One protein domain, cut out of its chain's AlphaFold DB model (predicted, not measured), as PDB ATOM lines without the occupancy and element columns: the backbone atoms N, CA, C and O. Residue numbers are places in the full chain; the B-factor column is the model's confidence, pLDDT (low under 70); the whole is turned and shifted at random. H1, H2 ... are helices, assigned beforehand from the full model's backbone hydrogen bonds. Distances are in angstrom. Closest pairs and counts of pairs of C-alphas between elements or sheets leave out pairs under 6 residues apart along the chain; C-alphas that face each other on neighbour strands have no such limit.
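AT A GLANCE: This is residues 2 to 47 and 64 to 116 of the 120 residues of an uncharacterized protein of Burkholderiales bacterium GWF1_66_17 (UniProt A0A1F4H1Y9). The long helix H6 forms the core of an elongated body, with H4 crossing it and H3 and H1 packed farther along it; H2 joins H1 and H4 at one side, and H5 sits near the end where H6 begins. The 99 printed residues hold six named helices, H1 to H6, and no named strand: all helix. The whole is compact, radius of gyration of the C-alphas 13.3 A, spanning 43 by 27 by 21 A.

IN THESE COORDINATES: H1, residues 2 to 12, begins at C-alpha (322.780, 341.091, 187.576). H2 is residues 19 to 28, H3 38 to 44, H4 67 to 79, H5 83 to 89. H6, residues 94 to 115, is 31.4 A long and ends at C-alpha (320.597, 338.304, 202.870).

HOW THE PARTS SIT: H6, the hub, touches H4 with residues 98 to 106 alone, closest C-alphas Ala 77 and Leu 101, 5.3 A. H3 touches residues 103 to 111 alone, closest C-alphas Gly 38 and Arg 107, 4.6 A. Every O i to N i+4 pair in H1 to H6 is within hydrogen-bond range.

THE WHOLE: Residues 48 to 63 are not printed; C-alphas 47 and 64 are 6.1 A apart. Confidence is under 70 at residues 2 to 3, 30 to 33, 44 to 47 and 64 to 67.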
ATOM      1  N   ALA A   2     321.719 340.837 186.578       65.06
ATOM      2  CA  ALA A   2     322.780 341.091 187.576       65.06
ATOM      3  C   ALA A   2     322.509 340.487 188.977       65.06
ATOM      4  O   ALA A   2     323.366 339.803 189.529       65.06
ATOM      5  N   LYS A   3     321.286 340.640 189.509       69.75
ATOM      6  CA  LYS A   3     320.887 340.082 190.819       69.75
ATOM      7  C   LYS A   3     320.883 338.546 190.855       69.75
ATOM      8  O   LYS A   3     321.291 337.951 191.846       69.75
ATOM      9  N   GLN A   4     320.479 337.900 189.758       78.06
ATOM     10  CA  GLN A   4     320.534 336.436 189.630       78.06
ATOM     11  C   GLN A   4     321.982 335.946 189.624       78.06
ATOM     12  O   GLN A   4     322.282 334.951 190.272       78.06
ATOM     13  N   ASN A   5     322.885 336.673 188.960       81.62
ATOM     14  CA  ASN A   5     324.305 336.334 188.950       81.62
ATOM     15  C   ASN A   5     324.925 336.417 190.354       81.62
ATOM     16  O   ASN A   5     325.589 335.484 190.792       81.62
ATOM     17  N   GLN A   6     324.614 337.476 191.108       84.94
ATOM     18  CA  GLN A   6     325.060 337.605 192.497       84.94
ATOM     19  C   GLN A   6     324.520 336.476 193.390       84.94
ATOM     20  O   GLN A   6     325.276 335.900 194.168       84.94
ATOM     21  N   HIS A   7     323.240 336.115 193.259       87.25
ATOM     22  CA  HIS A   7     322.660 334.997 194.012       87.25
ATOM     23  C   HIS A   7     323.302 333.654 193.638       87.25
ATOM     24  O   HIS A   7     323.573 332.848 194.522       87.25
ATOM     25  N   MET A   8     323.592 333.414 192.355       88.38
ATOM     26  CA  MET A   8     324.283 332.195 191.925       88.38
ATOM     27  C   MET A   8     325.687 332.093 192.526       88.38
ATOM     28  O   MET A   8     326.053 331.021 193.000       88.38
ATOM     29  N   LEU A   9     326.457 333.184 192.525       89.62
ATOM     30  CA  LEU A   9     327.799 333.215 193.117       89.62
ATOM     31  C   LEU A   9     327.746 333.004 194.635       89.62
ATOM     32  O   LEU A   9     328.502 332.199 195.172       89.62
ATOM     33  N   ALA A  10     326.805 333.660 195.317       90.44
ATOM     34  CA  ALA A  10     326.611 333.507 196.756       90.44
ATOM     35  C   ALA A  10     326.201 332.076 197.145       90.44
ATOM     36  O   ALA A  10     326.677 331.546 198.148       90.44
ATOM     37  N   LEU A  11     325.351 331.427 196.342       91.12
ATOM     38  CA  LEU A  11     324.947 330.037 196.556       91.12
ATOM     39  C   LEU A  11     326.079 329.040 196.305       91.12
ATOM     40  O   LEU A  11     326.161 328.046 197.019       91.12
ATOM     41  N   GLN A  12     326.947 329.290 195.322       92.25
ATOM     42  CA  GLN A  12     328.094 328.422 195.026       92.25
ATOM     43  C   GLN A  12     329.140 328.394 196.148       92.25
ATOM     44  O   GLN A  12     329.910 327.442 196.235       92.25
ATOM     45  N   ALA A  13     329.151 329.395 197.033       91.25
ATOM     46  CA  ALA A  13     329.981 329.371 198.236       91.25
ATOM     47  C   ALA A  13     329.518 328.309 199.256       91.25
ATOM     48  O   ALA A  13     330.294 327.895 200.116       91.25
ATOM     49  N   ILE A  14     328.269 327.833 199.169       91.44
ATOM     50  CA  ILE A  14     327.753 326.790 200.058       91.44
ATOM     51  C   ILE A  14     328.345 325.431 199.644       91.44
ATOM     52  O   ILE A  14     328.128 324.982 198.513       91.44
ATOM     53  N   PRO A  15     329.001 324.694 200.561       89.81
ATOM     54  CA  PRO A  15     329.520 323.366 200.262       89.81
ATOM     55  C   PRO A  15     328.439 322.419 199.728       89.81
ATOM     56  O   PRO A  15     327.380 322.235 200.333       89.81
ATOM     57  N   GLY A  16     328.725 321.782 198.593       87.31
ATOM     58  CA  GLY A  16     327.802 320.873 197.914       87.31
ATOM     59  C   GLY A  16     326.858 321.541 196.907       87.31
ATOM     60  O   GLY A  16     326.107 320.830 196.243       87.31
ATOM     61  N   ILE A  17     326.914 322.866 196.728       90.88
ATOM     62  CA  ILE A  17     326.168 323.577 195.680       90.88
ATOM     63  C   ILE A  17     327.117 323.970 194.545       90.88
ATOM     64  O   ILE A  17     327.962 324.844 194.692       90.88
ATOM     65  N   GLY A  18     326.965 323.322 193.388       89.19
ATOM     66  CA  GLY A  18     327.700 323.668 192.167       89.19
ATOM     67  C   GLY A  18     326.934 324.638 191.255       89.19
ATOM     68  O   GLY A  18     325.767 324.928 191.520       89.19
ATOM     69  N   PRO A  19     327.531 325.085 190.133       89.56
ATOM     70  CA  PRO A  19     326.909 326.033 189.204       89.56
ATOM     71  C   PRO A  19     325.530 325.588 188.697       89.56
ATOM     72  O   PRO A  19     324.582 326.361 188.749       89.56
ATOM     73  N   VAL A  20     325.383 324.320 188.294       88.00
ATOM     74  CA  VAL A  20     324.106 323.764 187.797       88.00
ATOM     75  C   VAL A  20     323.029 323.785 188.884       88.00
ATOM     76  O   VAL A  20     321.907 324.231 188.656       88.00
ATOM     77  N   THR A  21     323.387 323.339 190.089       87.62
ATOM     78  CA  THR A  21     322.525 323.346 191.279       87.62
ATOM     79  C   THR A  21     322.129 324.776 191.654       87.62
ATOM     80  O   THR A  21     320.963 325.025 191.942       87.62
ATOM     81  N   ALA A  22     323.070 325.722 191.609       88.31
ATOM     82  CA  ALA A  22     322.841 327.128 191.929       88.31
ATOM     83  C   ALA A  22     321.907 327.800 190.917       88.31
ATOM     84  O   ALA A  22     320.963 328.476 191.322       88.31
ATOM     85  N   THR A  23     322.122 327.588 189.615       88.31
ATOM     86  CA  THR A  23     321.225 328.097 188.570       88.31
ATOM     87  C   THR A  23     319.824 327.538 188.754       88.31
ATOM     88  O   THR A  23     318.865 328.304 188.791       88.31
ATOM     89  N   ALA A  24     319.705 326.223 188.948       85.50
ATOM     90  CA  ALA A  24     318.414 325.593 189.160       85.50
ATOM     91  C   ALA A  24     317.709 326.153 190.407       85.50
ATOM     92  O   ALA A  24     316.540 326.503 190.315       85.50
ATOM     93  N   LEU A  25     318.420 326.349 191.526       83.81
ATOM     94  CA  LEU A  25     317.866 326.957 192.743       83.81
ATOM     95  C   LEU A  25     317.374 328.394 192.524       83.81
ATOM     96  O   LEU A  25     316.268 328.722 192.943       83.81
ATOM     97  N   VAL A  26     318.158 329.247 191.859       85.44
ATOM     98  CA  VAL A  26     317.753 330.634 191.560       85.44
ATOM     99  C   VAL A  26     316.562 330.673 190.598       85.44
ATOM    100  O   VAL A  26     315.738 331.579 190.686       85.44
ATOM    101  N   SER A  27     316.450 329.697 189.695       82.88
ATOM    102  CA  SER A  27     315.310 329.568 188.782       82.88
ATOM    103  C   SER A  27     314.054 329.018 189.459       82.88
ATOM    104  O   SER A  27     312.958 329.454 189.120       82.88
ATOM    105  N   THR A  28     314.185 328.075 190.398       75.56
ATOM    106  CA  THR A  28     313.040 327.472 191.104       75.56
ATOM    107  C   THR A  28     312.513 328.365 192.221       75.56
ATOM    108  O   THR A  28     311.318 328.376 192.497       75.56
ATOM    109  N   VAL A  29     313.396 329.111 192.884       74.31
ATOM    110  CA  VAL A  29     313.042 329.982 194.004       74.31
ATOM    111  C   VAL A  29     312.678 331.366 193.459       74.31
ATOM    112  O   VAL A  29     313.492 332.286 193.433       74.31
ATOM    113  N   THR A  30     311.443 331.496 192.979       63.28
ATOM    114  CA  THR A  30     310.910 332.738 192.395       63.28
ATOM    115  C   THR A  30     310.375 333.718 193.436       63.28
ATOM    116  O   THR A  30     310.444 334.924 193.203       63.28
ATOM    117  N   ASP A  31     309.910 333.238 194.596       68.25
ATOM    118  CA  ASP A  31     309.429 334.097 195.681       68.25
ATOM    119  C   ASP A  31     309.829 333.591 197.079       68.25
ATOM    120  O   ASP A  31     309.209 332.705 197.664       68.25
ATOM    121  N   LEU A  32     310.887 334.187 197.635       69.38
ATOM    122  CA  LEU A  32     311.342 333.932 199.009       69.38
ATOM    123  C   LEU A  32     310.478 334.627 200.060       69.38
ATOM    124  O   LEU A  32     310.510 334.211 201.217       69.38
ATOM    125  N   SER A  33     309.744 335.676 199.673       68.50
ATOM    126  CA  SER A  33     308.935 336.476 200.598       68.50
ATOM    127  C   SER A  33     307.697 335.724 201.086       68.50
ATOM    128  O   SER A  33     307.215 335.981 202.184       68.50
ATOM    129  N   SER A  34     307.269 334.707 200.333       70.44
ATOM    130  CA  SER A  34     306.242 333.742 200.733       70.44
ATOM    131  C   SER A  34     306.624 332.871 201.946       70.44
ATOM    132  O   SER A  34     305.766 332.170 202.483       70.44
ATOM    133  N   PHE A  35     307.889 332.885 202.393       72.56
ATOM    134  CA  PHE A  35     308.351 332.128 203.559       72.56
ATOM    135  C   PHE A  35     308.815 333.068 204.673       72.56
ATOM    136  O   PHE A  35     309.793 333.795 204.518       72.56
ATOM    137  N   GLU A  36     308.195 332.976 205.850       75.19
ATOM    138  CA  GLU A  36     308.534 333.832 206.998       75.19
ATOM    139  C   GLU A  36     309.861 333.427 207.663       75.19
ATOM    140  O   GLU A  36     310.435 334.176 208.452       75.19
ATOM    141  N   SER A  37     310.365 332.216 207.391       81.81
ATOM    142  CA  SER A  37     311.640 331.746 207.942       81.81
ATOM    143  C   SER A  37     312.281 330.636 207.112       81.81
ATOM    144  O   SER A  37     311.599 329.853 206.452       81.81
ATOM    145  N   GLY A  38     313.593 330.450 207.271       81.06
ATOM    146  CA  GLY A  38     314.311 329.309 206.688       81.06
ATOM    147  C   GLY A  38     313.794 327.945 207.161       81.06
ATOM    148  O   GLY A  38     313.902 326.960 206.435       81.06
ATOM    149  N   ARG A  39     313.180 327.866 208.353       82.62
ATOM    150  CA  ARG A  39     312.486 326.649 208.813       82.62
ATOM    151  C   ARG A  39     311.220 326.404 207.991       82.62
ATOM    152  O   ARG A  39     310.984 325.262 207.610       82.62
ATOM    153  N   GLN A  40     310.436 327.450 207.718       77.75
ATOM    154  CA  GLN A  40     309.277 327.355 206.830       77.75
ATOM    155  C   GLN A  40     309.694 327.054 205.394       77.75
ATOM    156  O   GLN A  40     309.019 326.270 204.755       77.75
ATOM    157  N   PHE A  41     310.816 327.581 204.907       79.00
ATOM    158  CA  PHE A  41     311.354 327.238 203.589       79.00
ATOM    159  C   PHE A  41     311.786 325.767 203.497       79.00
ATOM    160  O   PHE A  41     311.381 325.053 202.583       79.00
ATOM    161  N   ALA A  42     312.536 325.274 204.487       79.38
ATOM    162  CA  ALA A  42     312.951 323.870 204.539       79.38
ATOM    163  C   ALA A  42     311.759 322.908 204.670       79.38
ATOM    164  O   ALA A  42     311.759 321.836 204.073       79.38
ATOM    165  N   ALA A  43     310.716 323.308 205.404       70.31
ATOM    166  CA  ALA A  43     309.456 322.569 205.484       70.31
ATOM    167  C   ALA A  43     308.543 322.786 204.258       70.31
ATOM    168  O   ALA A  43     307.689 321.951 203.981       70.31
ATOM    169  N   GLY A  44     308.707 323.911 203.557       58.38
ATOM    170  CA  GLY A  44     307.878 324.462 202.478       58.38
ATOM    171  C   GLY A  44     308.378 324.136 201.071       58.38
ATOM    172  O   GLY A  44     307.678 324.391 200.095       58.38
ATOM    173  N   LEU A  45     309.464 323.366 200.979       57.38
ATOM    174  CA  LEU A  45     309.650 322.276 200.014       57.38
ATOM    175  C   LEU A  45     308.525 321.234 200.132       57.38
ATOM    176  O   LEU A  45     308.768 320.032 200.085       57.38
ATOM    177  N   THR A  46     307.287 321.672 200.356       39.47
ATOM    178  CA  THR A  46     306.083 320.875 200.453       39.47
ATOM    179  C   THR A  46     304.866 321.728 200.005       39.47
ATOM    180  O   THR A  46     304.496 322.561 200.835       39.47
ATOM    181  N   PRO A  47     304.194 321.663 198.812       41.16
ATOM    182  CA  PRO A  47     303.020 322.501 198.621       41.16
ATOM    183  C   PRO A  47     301.886 321.937 199.469       41.16
ATOM    184  O   PRO A  47     301.438 320.801 199.283       41.16
ATOM    185  N   ARG A  64     305.212 315.846 199.377       45.94
ATOM    186  CA  ARG A  64     304.892 316.681 198.216       45.94
ATOM    187  C   ARG A  64     305.503 318.023 198.466       45.94
ATOM    188  O   ARG A  64     304.852 318.698 199.237       45.94
ATOM    189  N   GLY A  65     306.666 318.293 197.858       55.03
ATOM    190  CA  GLY A  65     307.462 319.526 197.666       55.03
ATOM    191  C   GLY A  65     307.587 319.896 196.216       55.03
ATOM    192  O   GLY A  65     307.138 319.096 195.402       55.03
ATOM    193  N   ASP A  66     308.228 321.023 195.888       66.12
ATOM    194  CA  ASP A  66     308.814 321.132 194.552       66.12
ATOM    195  C   ASP A  66     309.825 319.973 194.409       66.12
ATOM    196  O   ASP A  66     310.841 319.942 195.122       66.12
ATOM    197  N   PRO A  67     309.521 318.937 193.600       67.12
ATOM    198  CA  PRO A  67     310.332 317.727 193.580       67.12
ATOM    199  C   PRO A  67     311.717 318.005 193.003       67.12
ATOM    200  O   PRO A  67     312.670 317.323 193.377       67.12
ATOM    201  N   CYS A  68     311.816 319.010 192.128       74.88
ATOM    202  CA  CYS A  68     313.055 319.448 191.508       74.88
ATOM    203  C   CYS A  68     313.988 320.035 192.571       74.88
ATOM    204  O   CYS A  68     315.099 319.545 192.756       74.88
ATOM    205  N   MET A  69     313.510 320.985 193.367       75.44
ATOM    206  CA  MET A  69     314.275 321.651 194.414       75.44
ATOM    207  C   MET A  69     314.718 320.674 195.510       75.44
ATOM    208  O   MET A  69     315.882 320.686 195.908       75.44
ATOM    209  N   ARG A  70     313.844 319.746 195.933       78.81
ATOM    210  CA  ARG A  70     314.235 318.677 196.872       78.81
ATOM    211  C   ARG A  70     315.271 317.730 196.266       78.81
ATOM    212  O   ARG A  70     316.193 317.312 196.959       78.81
ATOM    213  N   ALA A  71     315.144 317.373 194.988       82.56
ATOM    214  CA  ALA A  71     316.139 316.537 194.319       82.56
ATOM    215  C   ALA A  71     317.499 317.248 194.236       82.56
ATOM    216  O   ALA A  71     318.522 316.646 194.558       82.56
ATOM    217  N   ILE A  72     317.504 318.530 193.870       85.56
ATOM    218  CA  ILE A  72     318.699 319.375 193.775       85.56
ATOM    219  C   ILE A  72     319.418 319.459 195.129       85.56
ATOM    220  O   ILE A  72     320.627 319.230 195.199       85.56
ATOM    221  N   LEU A  73     318.682 319.709 196.215       86.88
ATOM    222  CA  LEU A  73     319.249 319.787 197.564       86.88
ATOM    223  C   LEU A  73     319.719 318.420 198.081       86.88
ATOM    224  O   LEU A  73     320.812 318.333 198.636       86.88
ATOM    225  N   MET A  74     319.002 317.328 197.791       87.94
ATOM    226  CA  MET A  74     319.461 315.966 198.094       87.94
ATOM    227  C   MET A  74     320.727 315.582 197.317       87.94
ATOM    228  O   MET A  74     321.555 314.812 197.810       87.94
ATOM    229  N   HIS A  75     320.892 316.073 196.087       87.94
ATOM    230  CA  HIS A  75     322.135 315.911 195.336       87.94
ATOM    231  C   HIS A  75     323.282 316.688 195.988       87.94
ATOM    232  O   HIS A  75     324.347 316.106 196.191       87.94
ATOM    233  N   GLY A  76     323.050 317.938 196.400       87.00
ATOM    234  CA  GLY A  76     324.051 318.721 197.127       87.00
ATOM    235  C   GLY A  76     324.399 318.145 198.502       87.00
ATOM    236  O   GLY A  76     325.558 318.114 198.900       87.00
ATOM    237  N   ALA A  77     323.422 317.584 199.211       89.88
ATOM    238  CA  ALA A  77     323.637 316.918 200.492       89.88
ATOM    239  C   ALA A  77     324.546 315.687 200.354       89.88
ATOM    240  O   ALA A  77     325.375 315.429 201.222       89.88
ATOM    241  N   ARG A  78     324.408 314.928 199.260       89.56
ATOM    242  CA  ARG A  78     325.225 313.732 198.993       89.56
ATOM    243  C   ARG A  78     326.648 314.047 198.540       89.56
ATOM    244  O   ARG A  78     327.515 313.198 198.716       89.56
ATOM    245  N   SER A  79     326.891 315.218 197.951       90.38
ATOM    246  CA  SER A  79     328.236 315.626 197.526       90.38
ATOM    247  C   SER A  79     329.086 316.176 198.677       90.38
ATOM    248  O   SER A  79     330.307 316.248 198.554       90.38
ATOM    249  N   GLN A  80     328.472 316.527 199.813       90.19
ATOM    250  CA  GLN A  80     329.204 316.992 200.986       90.19
ATOM    251  C   GLN A  80     330.001 315.870 201.651       90.19
ATOM    252  O   GLN A  80     329.509 314.766 201.885       90.19
ATOM    253  N   ARG A  81     331.232 316.202 202.046       88.12
ATOM    254  CA  ARG A  81     332.092 315.350 202.870       88.12
ATOM    255  C   ARG A  81     332.564 316.156 204.068       88.12
ATOM    256  O   ARG A  81     333.023 317.282 203.922       88.12
ATOM    257  N   SER A  82     332.398 315.605 205.264       90.44
ATOM    258  CA  SER A  82     332.935 316.186 206.493       90.44
ATOM    259  C   SER A  82     333.077 315.102 207.552       90.44
ATOM    260  O   SER A  82     332.312 314.133 207.554       90.44
ATOM    261  N   GLY A  83     333.979 315.305 208.514       92.81
ATOM    262  CA  GLY A  83     334.153 314.353 209.613       92.81
ATOM    263  C   GLY A  83     332.878 314.145 210.445       92.81
ATOM    264  O   GLY A  83     332.684 313.076 211.014       92.81
ATOM    265  N   TRP A  84     331.965 315.127 210.501       92.38
ATOM    266  CA  TRP A  84     330.661 314.940 211.152       92.38
ATOM    267  C   TRP A  84     329.757 313.976 210.378       92.38
ATOM    268  O   TRP A  84     329.085 313.150 210.996       92.38
ATOM    269  N   ILE A  85     329.753 314.058 209.042       92.94
ATOM    270  CA  ILE A  85     328.975 313.154 208.184       92.94
ATOM    271  C   ILE A  85     329.495 311.729 208.357       92.94
ATOM    272  O   ILE A  85     328.710 310.825 208.626       92.94
ATOM    273  N   GLU A  86     330.813 311.549 208.288       93.88
ATOM    274  CA  GLU A  86     331.466 310.246 208.454       93.88
ATOM    275  C   GLU A  86     331.150 309.630 209.820       93.88
ATOM    276  O   GLU A  86     330.676 308.498 209.884       93.88
ATOM    277  N   ARG A  87     331.286 310.402 210.907       95.69
ATOM    278  CA  ARG A  87     330.900 309.951 212.255       95.69
ATOM    279  C   ARG A  87     329.411 309.631 212.374       95.69
ATOM    280  O   ARG A  87     329.043 308.683 213.056       95.69
ATOM    281  N   SER A  88     328.540 310.402 211.726       93.88
ATOM    282  CA  SER A  88     327.091 310.165 211.790       93.88
ATOM    283  C   SER A  88     326.692 308.878 211.071       93.88
ATOM    284  O   SER A  88     325.827 308.153 211.560       93.88
ATOM    285  N   LEU A  89     327.346 308.567 209.947       94.25
ATOM    286  CA  LEU A  89     327.109 307.344 209.176       94.25
ATOM    287  C   LEU A  89     327.496 306.067 209.936       94.25
ATOM    288  O   LEU A  89     326.967 305.006 209.620       94.25
ATOM    289  N   LEU A  90     328.333 306.159 210.977       96.44
ATOM    290  CA  LEU A  90     328.632 305.027 211.867       96.44
ATOM    291  C   LEU A  90     327.432 304.609 212.734       96.44
ATOM    292  O   LEU A  90     327.369 303.470 213.189       96.44
ATOM    293  N   HIS A  91     326.483 305.517 212.987       95.69
ATOM    294  CA  HIS A  91     325.400 305.305 213.962       95.69
ATOM    295  C   HIS A  91     323.994 305.510 213.391       95.69
ATOM    296  O   HIS A  91     322.995 305.294 214.091       95.69
ATOM    297  N   ARG A  92     323.888 306.002 212.153       94.75
ATOM    298  CA  ARG A  92     322.626 306.363 211.508       94.75
ATOM    299  C   ARG A  92     322.628 305.907 210.050       94.75
ATOM    300  O   ARG A  92     323.643 306.043 209.372       94.75
ATOM    301  N   PRO A  93     321.485 305.423 209.536       95.88
ATOM    302  CA  PRO A  93     321.383 305.031 208.138       95.88
ATOM    303  C   PRO A  93     321.610 306.239 207.220       95.88
ATOM    304  O   PRO A  93     321.166 307.354 207.512       95.88
ATOM    305  N   GLN A  94     322.250 305.998 206.074       91.56
ATOM    306  CA  GLN A  94     322.662 307.037 205.126       91.56
ATOM    307  C   GLN A  94     321.535 308.008 204.756       91.56
ATOM    308  O   GLN A  94     321.736 309.219 204.759       91.56
ATOM    309  N   TRP A  95     320.331 307.501 204.493       91.50
ATOM    310  CA  TRP A  95     319.187 308.325 204.096       91.50
ATOM    311  C   TRP A  95     318.731 309.310 205.178       91.50
ATOM    312  O   TRP A  95     318.257 310.394 204.845       91.50
ATOM    313  N   VAL A  96     318.921 308.984 206.461       91.12
ATOM    314  CA  VAL A  96     318.630 309.903 207.574       91.12
ATOM    315  C   VAL A  96     319.674 311.013 207.638       91.12
ATOM    316  O   VAL A  96     319.318 312.177 207.813       91.12
ATOM    317  N   VAL A  97     320.951 310.677 207.438       93.00
ATOM    318  CA  VAL A  97     322.037 311.668 207.402       93.00
ATOM    319  C   VAL A  97     321.857 312.616 206.216       93.00
ATOM    320  O   VAL A  97     321.903 313.832 206.388       93.00
ATOM    321  N   VAL A  98     321.558 312.079 205.030       90.75
ATOM    322  CA  VAL A  98     321.282 312.876 203.823       90.75
ATOM    323  C   VAL A  98     320.064 313.779 204.020       90.75
ATOM    324  O   VAL A  98     320.136 314.953 203.678       90.75
ATOM    325  N   ALA A  99     318.975 313.289 204.619       88.00
ATOM    326  CA  ALA A  99     317.795 314.113 204.899       88.00
ATOM    327  C   ALA A  99     318.068 315.236 205.920       88.00
ATOM    328  O   ALA A  99     317.487 316.321 205.832       88.00
ATOM    329  N   ALA A 100     318.955 315.001 206.889       91.06
ATOM    330  CA  ALA A 100     319.385 316.032 207.831       91.06
ATOM    331  C   ALA A 100     320.250 317.103 207.144       91.06
ATOM    332  O   ALA A 100     320.048 318.298 207.371       91.06
ATOM    333  N   LEU A 101     321.177 316.685 206.276       92.44
ATOM    334  CA  LEU A 101     322.005 317.585 205.468       92.44
ATOM    335  C   LEU A 101     321.167 318.404 204.483       92.44
ATOM    336  O   LEU A 101     321.392 319.601 204.360       92.44
ATOM    337  N   ASP A 102     320.175 317.786 203.844       89.94
ATOM    338  CA  ASP A 102     319.206 318.441 202.960       89.94
ATOM    339  C   ASP A 102     318.444 319.559 203.692       89.94
ATOM    340  O   ASP A 102     318.436 320.706 203.248       89.94
ATOM    341  N   ASN A 103     317.916 319.276 204.891       89.12
ATOM    342  CA  ASN A 103     317.266 320.291 205.728       89.12
ATOM    343  C   ASN A 103     318.213 321.426 206.132       89.12
ATOM    344  O   ASN A 103     317.810 322.592 206.167       89.12
ATOM    345  N   LYS A 104     319.468 321.104 206.463       91.06
ATOM    346  CA  LYS A 104     320.486 322.115 206.768       91.06
ATOM    347  C   LYS A 104     320.745 322.992 205.540       91.06
ATOM    348  O   LYS A 104     320.695 324.212 205.661       91.06
ATOM    349  N   LEU A 105     320.951 322.378 204.375       90.81
ATOM    350  CA  LEU A 105     321.175 323.068 203.107       90.81
ATOM    351  C   LEU A 105     320.010 323.981 202.739       90.81
ATOM    352  O   LEU A 105     320.246 325.143 202.430       90.81
ATOM    353  N   ALA A 106     318.766 323.510 202.840       89.25
ATOM    354  CA  ALA A 106     317.586 324.321 202.553       89.25
ATOM    355  C   ALA A 106     317.563 325.608 203.397       89.25
ATOM    356  O   ALA A 106     317.326 326.701 202.885       89.25
ATOM    357  N   ARG A 107     317.876 325.500 204.693       90.50
ATOM    358  CA  ARG A 107     317.933 326.658 205.599       90.50
ATOM    359  C   ARG A 107     319.065 327.618 205.241       90.50
ATOM    360  O   ARG A 107     318.855 328.827 205.292       90.50
ATOM    361  N   THR A 108     320.236 327.095 204.880       91.75
ATOM    362  CA  THR A 108     321.383 327.908 204.454       91.75
ATOM    363  C   THR A 108     321.091 328.641 203.149       91.75
ATOM    364  O   THR A 108     321.322 329.843 203.065       91.75
ATOM    365  N   VAL A 109     320.527 327.945 202.159       90.25
ATOM    366  CA  VAL A 109     320.116 328.517 200.869       90.25
ATOM    367  C   VAL A 109     319.140 329.668 201.079       90.25
ATOM    368  O   VAL A 109     319.349 330.747 200.532       90.25
ATOM    369  N   TRP A 110     318.117 329.481 201.917       89.62
ATOM    370  CA  TRP A 110     317.180 330.556 202.242       89.62
ATOM    371  C   TRP A 110     317.883 331.764 202.868       89.62
ATOM    372  O   TRP A 110     317.659 332.891 202.436       89.62
ATOM    373  N   ALA A 111     318.770 331.545 203.843       91.19
ATOM    374  CA  ALA A 111     319.480 332.633 204.512       91.19
ATOM    375  C   ALA A 111     320.375 333.421 203.541       91.19
ATOM    376  O   ALA A 111     320.360 334.651 203.552       91.19
ATOM    377  N   VAL A 112     321.104 332.726 202.665       91.19
ATOM    378  CA  VAL A 112     321.950 333.339 201.628       91.19
ATOM    379  C   VAL A 112     321.113 334.139 200.633       91.19
ATOM    380  O   VAL A 112     321.447 335.279 200.321       91.19
ATOM    381  N   LEU A 113     319.987 333.592 200.175       88.12
ATOM    382  CA  LEU A 113     319.130 334.275 199.210       88.12
ATOM    383  C   LEU A 113     318.390 335.486 199.796       88.12
ATOM    384  O   LEU A 113     318.186 336.469 199.086       88.12
ATOM    385  N   VAL A 114     317.997 335.438 201.073       87.69
ATOM    386  CA  VAL A 114     317.348 336.567 201.763       87.69
ATOM    387  C   VAL A 114     318.352 337.672 202.086       87.69
ATOM    388  O   VAL A 114     318.042 338.850 201.921       87.69
ATOM    389  N   THR A 115     319.560 337.316 202.529       85.81
ATOM    390  CA  THR A 115     320.597 338.304 202.870       85.81
ATOM    391  C   THR A 115     321.326 338.857 201.647       85.81
ATOM    392  O   THR A 115     321.884 339.951 201.720       85.81
ATOM    393  N   GLY A 116     321.353 338.116 200.534       79.69
ATOM    394  CA  GLY A 116     322.115 338.461 199.330       79.69
ATOM    395  C   GLY A 116     323.637 338.418 199.523       79.69
ATOM    396  O   GLY A 116     324.372 338.913 198.662       79.69
TER     397      GLY A 116